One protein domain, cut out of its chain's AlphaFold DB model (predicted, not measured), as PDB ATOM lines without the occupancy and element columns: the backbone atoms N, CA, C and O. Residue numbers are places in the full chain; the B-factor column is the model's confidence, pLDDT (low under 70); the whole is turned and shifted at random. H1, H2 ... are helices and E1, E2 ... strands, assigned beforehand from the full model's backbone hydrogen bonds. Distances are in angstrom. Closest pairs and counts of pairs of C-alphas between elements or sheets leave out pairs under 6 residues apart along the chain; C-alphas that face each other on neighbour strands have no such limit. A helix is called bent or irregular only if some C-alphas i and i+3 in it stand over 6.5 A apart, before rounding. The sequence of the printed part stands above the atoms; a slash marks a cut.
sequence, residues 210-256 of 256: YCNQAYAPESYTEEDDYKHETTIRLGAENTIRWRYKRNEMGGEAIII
ATOM      1  N   TYR A 210      26.359 -10.165 -11.267       82.50
ATOM      2  CA  TYR A 210      26.678 -10.797 -12.549       82.50
ATOM      3  C   TYR A 210      26.044 -12.181 -12.621       82.50
ATOM      4  O   TYR A 210      26.195 -12.988 -11.699       82.50
ATOM      5  N   CYS A 211      25.353 -12.462 -13.726       80.88
ATOM      6  CA  CYS A 211      24.792 -13.776 -13.993       80.88
ATOM      7  C   CYS A 211      25.780 -14.622 -14.805       80.88
ATOM      8  O   CYS A 211      26.070 -14.335 -15.965       80.88
ATOM      9  N   ASN A 212      26.261 -15.714 -14.208       79.56
ATOM     10  CA  ASN A 212      27.152 -16.657 -14.889       79.56
ATOM     11  C   ASN A 212      26.451 -17.471 -15.988       79.56
ATOM     12  O   ASN A 212      27.128 -18.095 -16.800       79.56
ATOM     13  N   GLN A 213      25.119 -17.505 -15.999       81.38
ATOM     14  CA  GLN A 213      24.336 -18.286 -16.951       81.38
ATOM     15  C   GLN A 213      23.818 -17.403 -18.076       81.38
ATOM     16  O   GLN A 213      23.445 -16.250 -17.847       81.38
ATOM     17  N   ALA A 214      23.755 -17.978 -19.276       82.88
ATOM     18  CA  ALA A 214      23.111 -17.327 -20.399       82.88
ATOM     19  C   ALA A 214      21.644 -17.044 -20.053       82.88
ATOM     20  O   ALA A 214      20.901 -17.934 -19.644       82.88
ATOM     21  N   TYR A 215      21.229 -15.799 -20.232       83.38
ATOM     22  CA  TYR A 215      19.864 -15.366 -20.032       83.38
ATOM     23  C   TYR A 215      18.958 -15.960 -21.114       83.38
ATOM     24  O   TYR A 215      19.137 -15.697 -22.307       83.38
ATOM     25  N   ALA A 216      17.954 -16.711 -20.670       82.19
ATOM     26  CA  ALA A 216      16.831 -17.154 -21.476       82.19
ATOM     27  C   ALA A 216      15.549 -16.483 -20.946       82.19
ATOM     28  O   ALA A 216      15.304 -16.519 -19.737       82.19
ATOM     29  N   PRO A 217      14.716 -15.865 -21.804       79.44
ATOM     30  CA  PRO A 217      13.444 -15.284 -21.372       79.44
ATOM     31  C   PRO A 217      12.535 -16.286 -20.653       79.44
ATOM     32  O   PRO A 217      11.784 -15.914 -19.761       79.44
ATOM     33  N   GLU A 218      12.617 -17.563 -21.020       77.00
ATOM     34  CA  GLU A 218      11.801 -18.644 -20.470       77.00
ATOM     35  C   GLU A 218      12.239 -19.061 -19.063       77.00
ATOM     36  O   GLU A 218      11.446 -19.633 -18.319       77.00
ATOM     37  N   SER A 219      13.495 -18.787 -18.695       73.12
ATOM     38  CA  SER A 219      14.027 -19.048 -17.355       73.12
ATOM     39  C   SER A 219      13.924 -17.835 -16.436       73.12
ATOM     40  O   SER A 219      14.391 -17.899 -15.302       73.12
ATOM     41  N   TYR A 220      13.381 -16.714 -16.920       75.88
ATOM     42  CA  TYR A 220      13.198 -15.525 -16.105       75.88
ATOM     43  C   TYR A 220      12.115 -15.775 -15.055       75.88
ATOM     44  O   TYR A 220      10.988 -16.153 -15.383       75.88
ATOM     45  N   THR A 221      12.466 -15.532 -13.796       71.94
ATOM     46  CA  THR A 221      11.525 -15.552 -12.679       71.94
ATOM     47  C   THR A 221      11.431 -14.147 -12.107       71.94
ATOM     48  O   THR A 221      12.444 -13.460 -11.972       71.94
ATOM     49  N   GLU A 222      10.216 -13.685 -11.815       69.62
ATOM     50  CA  GLU A 222      10.013 -12.351 -11.247       69.62
ATOM     51  C   GLU A 222      10.770 -12.227  -9.920       69.62
ATOM     52  O   GLU A 222      11.391 -11.204  -9.650       69.62
ATOM     53  N   GLU A 223      10.819 -13.309  -9.143       68.00
ATOM     54  CA  GLU A 223      11.514 -13.429  -7.866       68.00
ATOM     55  C   GLU A 223      13.004 -13.059  -7.933       68.00
ATOM     56  O   GLU A 223      13.554 -12.592  -6.931       68.00
ATOM     57  N   ASP A 224      13.661 -13.228  -9.083       63.75
ATOM     58  CA  ASP A 224      15.063 -12.842  -9.259       63.75
ATOM     59  C   ASP A 224      15.272 -11.323  -9.235       63.75
ATOM     60  O   ASP A 224      16.332 -10.864  -8.804       63.75
ATOM     61  N   ASP A 225      14.250 -10.540  -9.585       63.28
ATOM     62  CA  ASP A 225      14.290  -9.081  -9.509       63.28
ATOM     63  C   ASP A 225      13.894  -8.549  -8.111       63.28
ATOM     64  O   ASP A 225      14.307  -7.454  -7.721       63.28
ATOM     65  N   TYR A 226      13.166  -9.340  -7.309       55.84
ATOM     66  CA  TYR A 226      12.680  -8.965  -5.967       55.84
ATOM     67  C   TYR A 226      13.587  -9.393  -4.800       55.84
ATOM     68  O   TYR A 226      13.288  -9.071  -3.649       55.84
ATOM     69  N   LYS A 227      14.704 -10.092  -5.046       56.84
ATOM     70  CA  LYS A 227      15.620 -10.565  -3.980       56.84
ATOM     71  C   LYS A 227      16.258  -9.450  -3.143       56.84
ATOM     72  O   LYS A 227      16.781  -9.730  -2.065       56.84
ATOM     73  N   HIS A 228      16.203  -8.201  -3.599       55.09
ATOM     74  CA  HIS A 228      16.608  -7.044  -2.810       55.09
ATOM     75  C   HIS A 228      15.371  -6.341  -2.246       55.09
ATOM     76  O   HIS A 228      14.632  -5.671  -2.964       55.09
ATOM     77  N   GLU A 229      15.186  -6.504  -0.933       51.31
ATOM     78  CA  GLU A 229      14.032  -6.115  -0.102       51.31
ATOM     79  C   GLU A 229      13.590  -4.640  -0.239       51.31
ATOM     80  O   GLU A 229      12.508  -4.265   0.204       51.31
ATOM     81  N   THR A 230      14.397  -3.792  -0.884       52.53
ATOM     82  CA  THR A 230      14.141  -2.357  -1.079       52.53
ATOM     83  C   THR A 230      13.985  -1.924  -2.538       52.53
ATOM     84  O   THR A 230      13.699  -0.754  -2.793       52.53
ATOM     85  N   THR A 231      14.149  -2.815  -3.519       50.75
ATOM     86  CA  THR A 231      14.389  -2.380  -4.900       50.75
ATOM     87  C   THR A 231      14.089  -3.463  -5.929       50.75
ATOM     88  O   THR A 231      14.979  -4.133  -6.449       50.75
ATOM     89  N   ILE A 232      12.829  -3.507  -6.334       51.97
ATOM     90  CA  ILE A 232      12.337  -4.244  -7.507       51.97
ATOM     91  C   ILE A 232      13.128  -3.871  -8.787       51.97
ATOM     92  O   ILE A 232      13.154  -4.612  -9.758       51.97
ATOM     93  N   ARG A 233      13.800  -2.708  -8.795       54.53
ATOM     94  CA  ARG A 233      14.572  -2.194  -9.938       54.53
ATOM     95  C   ARG A 233      16.030  -2.653 -10.004       54.53
ATOM     96  O   ARG A 233      16.598  -2.629 -11.087       54.53
ATOM     97  N   LEU A 234      16.644  -3.097  -8.899       57.44
ATOM     98  CA  LEU A 234      18.078  -3.436  -8.917       57.44
ATOM     99  C   LEU A 234      18.360  -4.721  -9.709       57.44
ATOM    100  O   LEU A 234      19.414  -4.828 -10.321       57.44
ATOM    101  N   GLY A 235      17.442  -5.691  -9.732       64.19
ATOM    102  CA  GLY A 235      17.669  -6.950 -10.448       64.19
ATOM    103  C   GLY A 235      17.786  -6.756 -11.961       64.19
ATOM    104  O   GLY A 235      18.799  -7.126 -12.558       64.19
ATOM    105  N   ALA A 236      16.788  -6.141 -12.595       69.44
ATOM    106  CA  ALA A 236      16.804  -5.873 -14.033       69.44
ATOM    107  C   ALA A 236      17.896  -4.875 -14.447       69.44
ATOM    108  O   ALA A 236      18.568  -5.096 -15.452       69.44
ATOM    109  N   GLU A 237      18.080  -3.797 -13.681       77.31
ATOM    110  CA  GLU A 237      18.945  -2.677 -14.075       77.31
ATOM    111  C   GLU A 237      20.412  -2.887 -13.670       77.31
ATOM    112  O   GLU A 237      21.314  -2.451 -14.386       77.31
ATOM    113  N   ASN A 238      20.676  -3.599 -12.568       80.00
ATOM    114  CA  ASN A 238      22.022  -3.741 -12.006       80.00
ATOM    115  C   ASN A 238      22.574  -5.171 -12.067       80.00
ATOM    116  O   ASN A 238      23.591  -5.470 -11.437       80.00
ATOM    117  N   THR A 239      21.948  -6.064 -12.833       84.06
ATOM    118  CA  THR A 239      22.539  -7.375 -13.126       84.06
ATOM    119  C   THR A 239      23.144  -7.361 -14.519       84.06
ATOM    120  O   THR A 239      22.427  -7.235 -15.509       84.06
ATOM    121  N   ILE A 240      24.452  -7.581 -14.611       86.06
ATOM    122  CA  ILE A 240      25.118  -7.865 -15.882       86.06
ATOM    123  C   ILE A 240      24.729  -9.287 -16.303       86.06
ATOM    124  O   ILE A 240      24.978 -10.257 -15.582       86.06
ATOM    125  N   ARG A 241      24.100  -9.409 -17.473       86.00
ATOM    126  CA  ARG A 241      23.653 -10.673 -18.071       86.00
ATOM    127  C   ARG A 241      24.203 -10.768 -19.489       86.00
ATOM    128  O   ARG A 241      24.757  -9.813 -20.015       86.00
ATOM    129  N   TRP A 242      24.076 -11.937 -20.088       86.25
ATOM    130  CA  TRP A 242      24.505 -12.191 -21.457       86.25
ATOM    131  C   TRP A 242      23.619 -13.290 -22.041       86.25
ATOM    132  O   TRP A 242      23.087 -14.105 -21.294       86.25
ATOM    133  N   ARG A 243      23.406 -13.323 -23.354       83.88
ATOM    134  CA  ARG A 243      22.572 -14.324 -24.037       83.88
ATOM    135  C   ARG A 243      23.139 -14.686 -25.401       83.88
ATOM    136  O   ARG A 243      23.819 -13.879 -26.032       83.88
ATOM    137  N   TYR A 244      22.770 -15.861 -25.898       82.44
ATOM    138  CA  TYR A 244      22.995 -16.221 -27.296       82.44
ATOM    139  C   TYR A 244      21.808 -15.807 -28.150       82.44
ATOM    140  O   TYR A 244      20.648 -16.020 -27.801       82.44
ATOM    141  N   LYS A 245      22.107 -15.262 -29.318       81.56
ATOM    142  CA  LYS A 245      21.169 -15.063 -30.408       81.56
ATOM    143  C   LYS A 245      21.644 -15.896 -31.585       81.56
ATOM    144  O   LYS A 245      22.714 -15.657 -32.131       81.56
ATOM    145  N   ARG A 246      20.835 -16.862 -32.008       74.25
ATOM    146  CA  ARG A 246      21.106 -17.597 -33.242       74.25
ATOM    147  C   ARG A 246      20.867 -16.677 -34.442       74.25
ATOM    148  O   ARG A 246      19.800 -16.079 -34.572       74.25
ATOM    149  N   ASN A 247      21.870 -16.551 -35.295       75.69
ATOM    150  CA  ASN A 247      21.797 -15.877 -36.581       75.69
ATOM    151  C   ASN A 247      21.058 -16.763 -37.588       75.69
ATOM    152  O   ASN A 247      21.047 -17.989 -37.475       75.69
ATOM    153  N   GLU A 248      20.494 -16.145 -38.625       73.81
ATOM    154  CA  GLU A 248      19.735 -16.839 -39.678       73.81
ATOM    155  C   GLU A 248      20.574 -17.887 -40.431       73.81
ATOM    156  O   GLU A 248      20.037 -18.866 -40.938       73.81
ATOM    157  N   MET A 249      21.903 -17.735 -40.431       71.81
ATOM    158  CA  MET A 249      22.848 -18.698 -41.009       71.81
ATOM    159  C   MET A 249      23.255 -19.834 -40.052       71.81
ATOM    160  O   MET A 249      24.194 -20.571 -40.334       71.81
ATOM    161  N   GLY A 250      22.589 -19.975 -38.903       60.81
ATOM    162  CA  GLY A 250      22.854 -21.036 -37.925       60.81
ATOM    163  C   GLY A 250      24.055 -20.791 -37.004       60.81
ATOM    164  O   GLY A 250      24.277 -21.581 -36.093       60.81
ATOM    165  N   GLY A 251      24.800 -19.696 -37.192       60.62
ATOM    166  CA  GLY A 251      25.825 -19.254 -36.239       60.62
ATOM    167  C   GLY A 251      25.201 -18.634 -34.987       60.62
ATOM    168  O   GLY A 251      24.145 -18.019 -35.071       60.62
ATOM    169  N   GLU A 252      25.836 -18.764 -33.828       62.81
ATOM    170  CA  GLU A 252      25.374 -18.143 -32.581       62.81
ATOM    171  C   GLU A 252      26.176 -16.859 -32.323       62.81
ATOM    172  O   GLU A 252      27.402 -16.874 -32.306       62.81
ATOM    173  N   ALA A 253      25.484 -15.730 -32.177       62.91
ATOM    174  CA  ALA A 253      26.052 -14.441 -31.805       62.91
ATOM    175  C   ALA A 253      25.753 -14.147 -30.333       62.91
ATOM    176  O   ALA A 253      24.649 -14.397 -29.854       62.91
ATOM    177  N   ILE A 254      26.728 -13.600 -29.615       65.44
ATOM    178  CA  ILE A 254      26.600 -13.285 -28.189       65.44
ATOM    179  C   ILE A 254      26.132 -11.838 -28.042       65.44
ATOM    180  O   ILE A 254      26.602 -10.953 -28.755       65.44
ATOM    181  N   ILE A 255      25.188 -11.604 -27.134       69.25
ATOM    182  CA  ILE A 255      24.654 -10.278 -26.810       69.25
ATOM    183  C   ILE A 255      24.745 -10.096 -25.297       69.25
ATOM    184  O   ILE A 255      24.319 -10.985 -24.560       69.25
ATOM    185  N   ILE A 256      25.297  -8.965 -24.861       73.00
ATOM    186  CA  ILE A 256      25.349  -8.524 -23.459       73.00
ATOM    187  C   ILE A 256      24.139  -7.626 -23.205       73.00
ATOM    188  O   ILE A 256      23.915  -6.726 -24.048       73.00
TER     189      ILE A 256
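This is residues 210 to 256 of the 256 residues of an uncharacterized protein of Rhizophagus irregularis (UniProt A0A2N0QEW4). What shape do these atoms make? They make a long, loose rod, with two short helices, H1 and H2, toward one end and a hairpin of two strands, E1 and E2, at the other. Residues 210 to 222, with no named element, loop through the stretch between these ends. What is it built of? The printed part has 47 residues, 19 of them, under half, in named elements, in the order H1, H2, E1, E2; the class is mixed, helices and strands, and the one sheet, E1 - E2, is antiparallel. How spread out is it? It is loose, with a radius of gyration of the C-alphas of 13.0 A and spans of 44 by 17 by 15 A.

Which helices meet? H1, residues 223 to 226, and H2, residues 232 to 238, touch; their closest C-alphas, of Asp 225 and Gly 235, are 4.1 A apart. In H2, 2 of 3 O i to N i+4 pairs are within hydrogen-bond range; H1 is too short for such a pair. How do the strands pair? E1, residues 243 to 246, and E2, residues 252 to 255, form an antiparallel hairpin at 144 degrees, with N 245 and O 253 within hydrogen-bond range at 2.7 A. What stays apart? H1 is apart from E1 and E2, and H2 from E2.

Where do the helices lie? H1 begins at C-alpha 223, (11.514, -13.429, -7.866), and H2 is 10.7 A long. H2 is irregular, but only just: C-alphas 232 and 235 are 6.7 A apart. Where are the strands? E1 is 9.9 A long and E2 9.8 A, ending at C-alpha 255, (24.654, -10.278, -26.810).

How far does it reach? The two C-alphas farthest apart, of Thr 230 and Met 249, are 44.0 A apart. Are there cuts or long links? The printed part has no cut, and the links H1 to H2, H2 to E1 and E1 to E2 are tight. Where is confidence low? Mean pLDDT of the printed part is 70.9, and residues 222 to 236 and 250 to 255 are under 70.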